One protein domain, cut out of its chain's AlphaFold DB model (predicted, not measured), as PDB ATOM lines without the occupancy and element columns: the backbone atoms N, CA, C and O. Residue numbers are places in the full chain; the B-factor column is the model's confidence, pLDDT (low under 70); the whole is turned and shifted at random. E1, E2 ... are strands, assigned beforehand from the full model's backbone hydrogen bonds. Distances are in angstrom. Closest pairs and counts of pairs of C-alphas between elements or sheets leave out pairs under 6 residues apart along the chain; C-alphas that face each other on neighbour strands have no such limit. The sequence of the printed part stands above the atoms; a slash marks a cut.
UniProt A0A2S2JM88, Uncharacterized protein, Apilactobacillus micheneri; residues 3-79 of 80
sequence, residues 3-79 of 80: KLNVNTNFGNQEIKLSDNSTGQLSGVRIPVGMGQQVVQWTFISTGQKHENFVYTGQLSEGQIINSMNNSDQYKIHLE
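AT A GLANCE: This is residues 3 to 79 of the 80 residues of an uncharacterized protein of Apilactobacillus micheneri (UniProt A0A2S2JM88). Two small sheets lie face to face as a sandwich with crossed strands: the meander E2, E3, E4, E5, each strand the antiparallel neighbour of the one before, and the smaller sheet E1, E7, E6. The long hairpin of E3 and E4 reaches out at one end, with Met 34 in its turn. The printed part has 77 residues, with no named helix and seven strands, E1 to E7 in order, all strand by class. The first sheet runs E2, E3, E4, E5; the second, E1, E7, E6, is mixed. The whole is compact, with a radius of gyration of the C-alphas of 12.4 A, and only just elongated, spanning 41 by 27 by 21 A.

HOW THE PARTS SIT: E1, residues 3 to 7, is parallel to E7, residues 73 to 79, with N 4 and O 75 2.9 A apart. The closest C-alphas of E1 and E2, residues 12 to 16, are those of Asn 5 and Ile 15, 6.1 A apart. E2 forms a hairpin with E3, residues 22 to 33, with N 13 and O 25 2.9 A apart. E3 and E4, residues 36 to 45, form a hairpin at 159 degrees, with N 30 and O 38 2.8 A apart. E4 and E5, residues 53 to 56, form another, with N 41 and O 55 2.7 A apart. E6, residues 64 to 66, pairs with residues 73 to 75 of E7, with N 74 and O 65 2.8 A apart. The sheets' strands stand at 67 degrees.

IN THESE COORDINATES: E1 begins at C-alpha 3, (-2.904, -1.980, 5.516). E3 measures 34.3 A, E4 29.7 A and E7 18.8 A; E7 ends at C-alpha 79, (-9.527, -6.180, 14.181).

THE WHOLE: The C-alphas of Asn 20 and Met 34, the two farthest apart, are 41.6 A apart. The printed part has no cut, no link is long, and no printed residue is under 70 in pLDDT.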
ATOM      1  N   LYS A   3      -1.817  -1.705   4.560       96.56
ATOM      2  CA  LYS A   3      -2.904  -1.980   5.516       96.56
ATOM      3  C   LYS A   3      -2.429  -1.683   6.933       96.56
ATOM      4  O   LYS A   3      -1.352  -2.140   7.302       96.56
ATOM      5  N   LEU A   4      -3.229  -0.927   7.681       96.25
ATOM      6  CA  LEU A   4      -3.023  -0.602   9.091       96.25
ATOM      7  C   LEU A   4      -4.019  -1.430   9.917       96.25
ATOM      8  O   LEU A   4      -5.208  -1.110   9.934       96.25
ATOM      9  N   ASN A   5      -3.540  -2.496  10.554       94.31
ATOM     10  CA  ASN A   5      -4.373  -3.424  11.318       94.31
ATOM     11  C   ASN A   5      -4.585  -2.896  12.741       94.31
ATOM     12  O   ASN A   5      -3.685  -2.988  13.569       94.31
ATOM     13  N   VAL A   6      -5.750  -2.308  13.003       94.81
ATOM     14  CA  VAL A   6      -6.076  -1.615  14.253       94.81
ATOM     15  C   VAL A   6      -6.984  -2.485  15.109       94.81
ATOM     16  O   VAL A   6      -8.133  -2.728  14.748       94.81
ATOM     17  N   ASN A   7      -6.509  -2.882  16.286       92.88
ATOM     18  CA  ASN A   7      -7.344  -3.516  17.293       92.88
ATOM     19  C   ASN A   7      -8.203  -2.464  18.014       92.88
ATOM     20  O   ASN A   7      -7.681  -1.544  18.648       92.88
ATOM     21  N   THR A   8      -9.526  -2.595  17.958       86.88
ATOM     22  CA  THR A   8     -10.433  -1.570  18.507       86.88
ATOM     23  C   THR A   8     -10.509  -1.527  20.037       86.88
ATOM     24  O   THR A   8     -11.087  -0.589  20.585       86.88
ATOM     25  N   ASN A   9      -9.927  -2.500  20.742       88.19
ATOM     26  CA  ASN A   9      -9.904  -2.535  22.208       88.19
ATOM     27  C   ASN A   9      -8.780  -1.674  22.804       88.19
ATOM     28  O   ASN A   9      -8.790  -1.404  24.006       88.19
ATOM     29  N   PHE A  10      -7.818  -1.230  21.987       88.31
ATOM     30  CA  PHE A  10      -6.639  -0.503  22.453       88.31
ATOM     31  C   PHE A  10      -6.544   0.891  21.826       88.31
ATOM     32  O   PHE A  10      -6.467   1.052  20.611       88.31
ATOM     33  N   GLY A  11      -6.485   1.923  22.672       86.06
ATOM     34  CA  GLY A  11      -6.209   3.295  22.224       86.06
ATOM     35  C   GLY A  11      -4.742   3.522  21.840       86.06
ATOM     36  O   GLY A  11      -4.462   4.346  20.977       86.06
ATOM     37  N   ASN A  12      -3.819   2.766  22.442       94.75
ATOM     38  CA  ASN A  12      -2.391   2.779  22.131       94.75
ATOM     39  C   ASN A  12      -1.950   1.349  21.835       94.75
ATOM     40  O   ASN A  12      -2.180   0.465  22.660       94.75
ATOM     41  N   GLN A  13      -1.337   1.115  20.679       95.81
ATOM     42  CA  GLN A  13      -0.972  -0.227  20.236       95.81
ATOM     43  C   GLN A  13       0.177  -0.201  19.228       95.81
ATOM     44  O   GLN A  13       0.291   0.725  18.422       95.81
ATOM     45  N   GLU A  14       1.015  -1.233  19.273       96.81
ATOM     46  CA  GLU A  14       1.909  -1.530  18.160       96.81
ATOM     47  C   GLU A  14       1.066  -2.081  17.007       96.81
ATOM     48  O   GLU A  14       0.249  -2.983  17.188       96.81
ATOM     49  N   ILE A  15       1.258  -1.521  15.820       95.62
ATOM     50  CA  ILE A  15       0.597  -1.940  14.594       95.62
ATOM     51  C   ILE A  15       1.618  -2.632  13.710       95.62
ATOM     52  O   ILE A  15       2.704  -2.104  13.462       95.62
ATOM     53  N   LYS A  16       1.219  -3.768  13.143       94.94
ATOM     54  CA  LYS A  16       1.919  -4.394  12.028       94.94
ATOM     55  C   LYS A  16       1.255  -3.996  10.711       94.94
ATOM     56  O   LYS A  16       0.047  -4.158  10.545       94.94
ATOM     57  N   LEU A  17       2.047  -3.484   9.774       95.81
ATOM     58  CA  LEU A  17       1.595  -3.152   8.426       95.81
ATOM     59  C   LEU A  17       1.618  -4.382   7.509       95.81
ATOM     60  O   LEU A  17       2.311  -5.371   7.762       95.81
ATOM     61  N   SER A  18       0.909  -4.301   6.381       95.50
ATOM     62  CA  SER A  18       0.861  -5.378   5.373       95.50
ATOM     63  C   SER A  18       2.219  -5.776   4.778       95.50
ATOM     64  O   SER A  18       2.336  -6.862   4.222       95.50
ATOM     65  N   ASP A  19       3.234  -4.915   4.860       95.25
ATOM     66  CA  ASP A  19       4.600  -5.191   4.390       95.25
ATOM     67  C   ASP A  19       5.518  -5.760   5.497       95.25
ATOM     68  O   ASP A  19       6.737  -5.816   5.329       95.25
ATOM     69  N   ASN A  20       4.933  -6.164   6.630       94.31
ATOM     70  CA  ASN A  20       5.585  -6.635   7.855       94.31
ATOM     71  C   ASN A  20       6.408  -5.598   8.630       94.31
ATOM     72  O   ASN A  20       7.007  -5.964   9.641       94.31
ATOM     73  N   SER A  21       6.436  -4.333   8.213       96.56
ATOM     74  CA  SER A  21       6.964  -3.278   9.079       96.56
ATOM     75  C   SER A  21       6.016  -2.994  10.243       96.56
ATOM     76  O   SER A  21       4.840  -3.364  10.210       96.56
ATOM     77  N   THR A  22       6.543  -2.368  11.291       97.31
ATOM     78  CA  THR A  22       5.773  -2.008  12.481       97.31
ATOM     79  C   THR A  22       5.767  -0.504  12.706       97.31
ATOM     80  O   THR A  22       6.600   0.236  12.173       97.31
ATOM     81  N   GLY A  23       4.825  -0.046  13.516       97.25
ATOM     82  CA  GLY A  23       4.799   1.310  14.035       97.25
ATOM     83  C   GLY A  23       3.896   1.420  15.251       97.25
ATOM     84  O   GLY A  23       3.149   0.500  15.570       97.25
ATOM     85  N   GLN A  24       3.957   2.554  15.929       97.88
ATOM     86  CA  GLN A  24       3.131   2.837  17.092       97.88
ATOM     87  C   GLN A  24       1.921   3.668  16.669       97.88
ATOM     88  O   GLN A  24       2.091   4.751  16.114       97.88
ATOM     89  N   LEU A  25       0.711   3.192  16.966       97.69
ATOM     90  CA  LEU A  25      -0.520   3.975  16.866       97.69
ATOM     91  C   LEU A  25      -0.958   4.411  18.263       97.69
ATOM     92  O   LEU A  25      -1.015   3.594  19.184       97.69
ATOM     93  N   SER A  26      -1.293   5.690  18.402       97.00
ATOM     94  CA  SER A  26      -1.778   6.269  19.654       97.00
ATOM     95  C   SER A  26      -2.969   7.185  19.400       97.00
ATOM     96  O   SER A  26      -2.935   8.019  18.495       97.00
ATOM     97  N   GLY A  27      -4.014   7.040  20.212       94.56
ATOM     98  CA  GLY A  27      -5.228   7.847  20.173       94.56
ATOM     99  C   GLY A  27      -5.342   8.753  21.396       94.56
ATOM    100  O   GLY A  27      -5.351   8.278  22.532       94.56
ATOM    101  N   VAL A  28      -5.483  10.060  21.177       92.31
ATOM    102  CA  VAL A  28      -5.682  11.058  22.242       92.31
ATOM    103  C   VAL A  28      -7.029  11.746  22.056       92.31
ATOM    104  O   VAL A  28      -7.370  12.177  20.957       92.31
ATOM    105  N   ARG A  29      -7.808  11.868  23.136       91.94
ATOM    106  CA  ARG A  29      -9.066  12.628  23.124       91.94
ATOM    107  C   ARG A  29      -8.767  14.118  23.217       91.94
ATOM    108  O   ARG A  29      -8.156  14.560  24.187       91.94
ATOM    109  N   ILE A  30      -9.236  14.880  22.238       90.75
ATOM    110  CA  ILE A  30      -9.081  16.330  22.179       90.75
ATOM    111  C   ILE A  30     -10.465  16.977  22.328       90.75
ATOM    112  O   ILE A  30     -11.381  16.637  21.571       90.75
ATOM    113  N   PRO A  31     -10.653  17.890  23.296       89.44
ATOM    114  CA  PRO A  31     -11.871  18.682  23.386       89.44
ATOM    115  C   PRO A  31     -11.921  19.691  22.232       89.44
ATOM    116  O   PRO A  31     -10.963  20.424  22.007       89.44
ATOM    117  N   VAL A  32     -13.048  19.753  21.524       86.31
ATOM    118  CA  VAL A  32     -13.248  20.664  20.373       86.31
ATOM    119  C   VAL A  32     -14.278  21.768  20.652       86.31
ATOM    120  O   VAL A  32     -14.700  22.477  19.747       86.31
ATOM    121  N   GLY A  33     -14.644  21.953  21.927       84.06
ATOM    122  CA  GLY A  33     -15.612  22.952  22.390       84.06
ATOM    123  C   GLY A  33     -17.010  22.374  22.632       84.06
ATOM    124  O   GLY A  33     -17.321  21.265  22.209       84.06
ATOM    125  N   MET A  34     -17.846  23.107  23.379       81.75
ATOM    126  CA  MET A  34     -19.242  22.738  23.697       81.75
ATOM    127  C   MET A  34     -19.435  21.290  24.200       81.75
ATOM    128  O   MET A  34     -20.408  20.622  23.863       81.75
ATOM    129  N   GLY A  35     -18.484  20.780  24.993       82.44
ATOM    130  CA  GLY A  35     -18.534  19.421  25.546       82.44
ATOM    131  C   GLY A  35     -18.254  18.295  24.542       82.44
ATOM    132  O   GLY A  35     -18.264  17.129  24.929       82.44
ATOM    133  N   GLN A  36     -17.969  18.612  23.278       86.06
ATOM    134  CA  GLN A  36     -17.621  17.623  22.264       86.06
ATOM    135  C   GLN A  36     -16.143  17.229  22.358       86.06
ATOM    136  O   GLN A  36     -15.262  18.054  22.622       86.06
ATOM    137  N   GLN A  37     -15.873  15.947  22.121       88.44
ATOM    138  CA  GLN A  37     -14.531  15.378  22.064       88.44
ATOM    139  C   GLN A  37     -14.360  14.616  20.755       88.44
ATOM    140  O   GLN A  37     -15.256  13.886  20.333       88.44
ATOM    141  N   VAL A  38     -13.184  14.745  20.152       91.94
ATOM    142  CA  VAL A  38     -12.743  13.927  19.016       91.94
ATOM    143  C   VAL A  38     -11.505  13.139  19.417       91.94
ATOM    144  O   VAL A  38     -10.816  13.505  20.367       91.94
ATOM    145  N   VAL A  39     -11.212  12.054  18.707       93.12
ATOM    146  CA  VAL A  39      -9.940  11.344  18.869       93.12
ATOM    147  C   VAL A  39      -8.998  11.799  17.766       93.12
ATOM    148  O   VAL A  39      -9.357  11.745  16.591       93.12
ATOM    149  N   GLN A  40      -7.808  12.243  18.151       95.25
ATOM    150  CA  GLN A  40      -6.682  12.389  17.244       95.25
ATOM    151  C   GLN A  40      -5.830  11.127  17.329       95.25
ATOM    152  O   GLN A  40      -5.332  10.770  18.396       95.25
ATOM    153  N   TRP A  41      -5.673  10.471  16.193       96.44
ATOM    154  CA  TRP A  41      -4.826   9.317  15.985       96.44
ATOM    155  C   TRP A  41      -3.497   9.762  15.391       96.44
ATOM    156  O   TRP A  41      -3.469  10.446  14.368       96.44
ATOM    157  N   THR A  42      -2.405   9.342  16.015       97.56
ATOM    158  CA  THR A  42      -1.045   9.543  15.518       97.56
ATOM    159  C   THR A  42      -0.409   8.184  15.292       97.56
ATOM    160  O   THR A  42      -0.386   7.361  16.208       97.56
ATOM    161  N   PHE A  43       0.125   7.960  14.095       97.88
ATOM    162  CA  PHE A  43       0.913   6.774  13.774       97.88
ATOM    163  C   PHE A  43       2.362   7.153  13.504       97.88
ATOM    164  O   PHE A  43       2.626   8.070  12.728       97.88
ATOM    165  N   ILE A  44       3.286   6.421  14.125       97.56
ATOM    166  CA  ILE A  44       4.726   6.602  13.970       97.56
ATOM    167  C   ILE A  44       5.334   5.297  13.462       97.56
ATOM    168  O   ILE A  44       5.312   4.295  14.174       97.56
ATOM    169  N   SER A  45       5.904   5.303  12.255       97.25
ATOM    170  CA  SER A  45       6.597   4.134  11.708       97.25
ATOM    171  C   SER A  45       7.888   3.864  12.481       97.25
ATOM    172  O   SER A  45       8.745   4.741  12.624       97.25
ATOM    173  N   THR A  46       8.093   2.615  12.900       97.19
ATOM    174  CA  THR A  46       9.357   2.185  13.505       97.19
ATOM    175  C   THR A  46      10.481   2.307  12.480       97.19
ATOM    176  O   THR A  46      10.328   1.920  11.319       97.19
ATOM    177  N   GLY A  47      11.610   2.885  12.895       94.56
ATOM    178  CA  GLY A  47      12.776   3.079  12.029       94.56
ATOM    179  C   GLY A  47      12.547   4.018  10.839       94.56
ATOM    180  O   GLY A  47      13.362   4.000   9.923       94.56
ATOM    181  N   GLN A  48      11.459   4.803  10.832       91.19
ATOM    182  CA  GLN A  48      11.104   5.733   9.748       91.19
ATOM    183  C   GLN A  48      11.038   5.068   8.361       91.19
ATOM    184  O   GLN A  48      11.359   5.683   7.347       91.19
ATOM    185  N   LYS A  49      10.636   3.790   8.310       94.38
ATOM    186  CA  LYS A  49      10.502   3.052   7.046       94.38
ATOM    187  C   LYS A  49       9.401   3.631   6.149       94.38
ATOM    188  O   LYS A  49       9.550   3.610   4.933       94.38
ATOM    189  N   HIS A  50       8.322   4.119   6.760       96.75
ATOM    190  CA  HIS A  50       7.202   4.791   6.099       96.75
ATOM    191  C   HIS A  50       6.933   6.143   6.754       96.75
ATOM    192  O   HIS A  50       7.283   6.358   7.918       96.75
ATOM    193  N   GLU A  51       6.278   7.043   6.029       97.31
ATOM    194  CA  GLU A  51       5.948   8.364   6.549       97.31
ATOM    195  C   GLU A  51       4.799   8.297   7.563       97.31
ATOM    196  O   GLU A  51       3.759   7.682   7.332       97.31
ATOM    197  N   ASN A  52       4.943   9.003   8.678       97.44
ATOM    198  CA  ASN A  52       3.941   9.081   9.740       97.44
ATOM    199  C   ASN A  52       2.621   9.736   9.274       97.44
ATOM    200  O   ASN A  52       2.571  10.445   8.264       97.44
ATOM    201  N   PHE A  53       1.549   9.570  10.055       97.75
ATOM    202  CA  PHE A  53       0.296  10.303   9.839       97.75
ATOM    203  C   PHE A  53      -0.299  10.846  11.140       97.75
ATOM    204  O   PHE A  53      -0.081  10.303  12.226       97.75
ATOM    205  N   VAL A  54      -1.115  11.893  10.996       97.31
ATOM    206  CA  VAL A  54      -2.019  12.401  12.033       97.31
ATOM    207  C   VAL A  54      -3.420  12.495  11.433       97.31
ATOM    208  O   VAL A  54      -3.596  13.055  10.354       97.31
ATOM    209  N   TYR A  55      -4.415  11.942  12.121       96.31
ATOM    210  CA  TYR A  55      -5.807  11.934  11.679       96.31
ATOM    211  C   TYR A  55      -6.752  12.219  12.845       96.31
ATOM    212  O   TYR A  55      -6.649  11.592  13.894       96.31
ATOM    213  N   THR A  56      -7.712  13.119  12.649       94.88
ATOM    214  CA  THR A  56      -8.719  13.451  13.662       94.88
ATOM    215  C   THR A  56     -10.081  12.935  13.231       94.88
ATOM    216  O   THR A  56     -10.593  13.329  12.186       94.88
ATOM    217  N   GLY A  57     -10.686  12.078  14.051       92.44
ATOM    218  CA  GLY A  57     -11.997  11.496  13.791       92.44
ATOM    219  C   GLY A  57     -12.115  10.052  14.270       92.44
ATOM    220  O   GLY A  57     -11.215   9.489  14.894       92.44
ATOM    221  N   GLN A  58     -13.257   9.436  13.969       91.31
ATOM    222  CA  GLN A  58     -13.428   7.997  14.148       91.31
ATOM    223  C   GLN A  58     -12.718   7.252  13.015       91.31
ATOM    224  O   GLN A  58     -12.761   7.695  11.864       91.31
ATOM    225  N   LEU A  59     -12.060   6.141  13.350       93.81
ATOM    226  CA  LEU A  59     -11.523   5.207  12.363       93.81
ATOM    227  C   LEU A  59     -12.653   4.302  11.873       93.81
ATOM    228  O   LEU A  59     -13.445   3.814  12.677       93.81
ATOM    229  N   SER A  60     -12.717   4.076  10.564       95.56
ATOM    230  CA  SER A  60     -13.693   3.180   9.935       95.56
ATOM    231  C   SER A  60     -12.999   2.124   9.079       95.56
ATOM    232  O   SER A  60     -11.950   2.393   8.494       95.56
ATOM    233  N   GLU A  61     -13.594   0.935   8.965       97.25
ATOM    234  CA  GLU A  61     -13.080  -0.126   8.088       97.25
ATOM    235  C   GLU A  61     -12.917   0.381   6.651       97.25
ATOM    236  O   GLU A  61     -13.816   1.001   6.081       97.25
ATOM    237  N   GLY A  62     -11.756   0.113   6.055       97.19
ATOM    238  CA  GLY A  62     -11.452   0.485   4.681       97.19
ATOM    239  C   GLY A  62     -11.182   1.971   4.446       97.19
ATOM    240  O   GLY A  62     -10.876   2.335   3.307       97.19
ATOM    241  N   GLN A  63     -11.245   2.809   5.485       97.44
ATOM    242  CA  GLN A  63     -10.864   4.216   5.416       97.44
ATOM    243  C   GLN A  63      -9.414   4.369   4.951       97.44
ATOM    244  O   GLN A  63      -8.545   3.604   5.363       97.44
ATOM    245  N   ILE A  64      -9.151   5.381   4.124       97.81
ATOM    246  CA  ILE A  64      -7.804   5.722   3.662       97.81
ATOM    247  C   ILE A  64      -7.338   6.990   4.377       97.81
ATOM    248  O   ILE A  64      -8.043   7.998   4.380       97.81
ATOM    249  N   ILE A  65      -6.147   6.930   4.965       97.88
ATOM    250  CA  ILE A  65      -5.450   8.058   5.585       97.88
ATOM    251  C   ILE A  65      -4.132   8.253   4.837       97.88
ATOM    252  O   ILE A  65      -3.374   7.300   4.660       97.88
ATOM    253  N   ASN A  66      -3.860   9.475   4.384       97.94
ATOM    254  CA  ASN A  66      -2.579   9.811   3.765       97.94
ATOM    255  C   ASN A  66      -1.551  10.167   4.846       97.94
ATOM    256  O   ASN A  66      -1.905  10.714   5.893       97.94
ATOM    257  N   SER A  67      -0.280   9.880   4.579       97.31
ATOM    258  CA  SER A  67       0.826  10.378   5.394       97.31
ATOM    259  C   SER A  67       0.924  11.905   5.358       97.31
ATOM    260  O   SER A  67       0.345  12.562   4.488       97.31
ATOM    261  N   MET A  68       1.687  12.490   6.286       95.19
ATOM    262  CA  MET A  68       1.813  13.952   6.419       95.19
ATOM    263  C   MET A  68       2.325  14.647   5.146       95.19
ATOM    264  O   MET A  68       1.962  15.793   4.889       95.19
ATOM    265  N   ASN A  69       3.138  13.963   4.340       95.50
ATOM    266  CA  ASN A  69       3.679  14.469   3.074       95.50
ATOM    267  C   ASN A  69       2.986  13.869   1.825       95.50
ATOM    268  O   ASN A  69       3.402  14.156   0.704       95.50
ATOM    269  N   ASN A  70       1.939  13.054   2.005       94.25
ATOM    270  CA  ASN A  70       1.228  12.303   0.962       94.25
ATOM    271  C   ASN A  70       2.059  11.251   0.187       94.25
ATOM    272  O   ASN A  70       1.628  10.823  -0.886       94.25
ATOM    273  N   SER A  71       3.216  10.810   0.695       96.00
ATOM    274  CA  SER A  71       4.008   9.721   0.093       96.00
ATOM    275  C   SER A  71       3.379   8.344   0.290       96.00
ATOM    276  O   SER A  71       3.506   7.480  -0.577       96.00
ATOM    277  N   ASP A  72       2.689   8.148   1.415       97.62
ATOM    278  CA  ASP A  72       2.122   6.871   1.825       97.62
ATOM    279  C   ASP A  72       0.617   6.979   2.050       97.62
ATOM    280  O   ASP A  72       0.070   8.019   2.425       97.62
ATOM    281  N   GLN A  73      -0.063   5.857   1.831       98.06
ATOM    282  CA  GLN A  73      -1.494   5.717   2.064       98.06
ATOM    283  C   GLN A  73      -1.753   4.494   2.926       98.06
ATOM    284  O   GLN A  73      -1.342   3.384   2.570       98.06
ATOM    285  N   TYR A  74      -2.490   4.703   4.008       98.06
ATOM    286  CA  TYR A  74      -2.838   3.707   5.007       98.06
ATOM    287  C   TYR A  74      -4.319   3.378   4.904       98.06
ATOM    288  O   TYR A  74      -5.167   4.239   5.125       98.06
ATOM    289  N   LYS A  75      -4.637   2.130   4.567       98.38
ATOM    290  CA  LYS A  75      -6.003   1.614   4.592       98.38
ATOM    291  C   LYS A  75      -6.264   0.952   5.938       98.38
ATOM    292  O   LYS A  75      -5.587  -0.017   6.279       98.38
ATOM    293  N   ILE A  76      -7.243   1.459   6.676       97.62
ATOM    294  CA  ILE A  76      -7.644   0.922   7.974       97.62
ATOM    295  C   ILE A  76      -8.259  -0.464   7.797       97.62
ATOM    296  O   ILE A  76      -9.142  -0.655   6.956       97.62
ATOM    297  N   HIS A  77      -7.794  -1.404   8.612       97.31
ATOM    298  CA  HIS A  77      -8.412  -2.703   8.819       97.31
ATOM    299  C   HIS A  77      -8.663  -2.888  10.316       97.31
ATOM    300  O   HIS A  77      -7.722  -2.873  11.104       97.31
ATOM    301  N   LEU A  78      -9.924  -2.986  10.716       95.44
ATOM    302  CA  LEU A  78     -10.349  -3.096  12.101       95.44
ATOM    303  C   LEU A  78     -10.376  -4.564  12.520       95.44
ATOM    304  O   LEU A  78     -11.114  -5.380  11.969       95.44
ATOM    305  N   GLU A  79      -9.597  -4.872  13.546       92.62
ATOM    306  CA  GLU A  79      -9.527  -6.180  14.181       92.62
ATOM    307  C   GLU A  79     -10.146  -6.098  15.587       92.62
ATOM    308  O   GLU A  79     -10.153  -5.041  16.229       92.62
TER     309      GLU A  79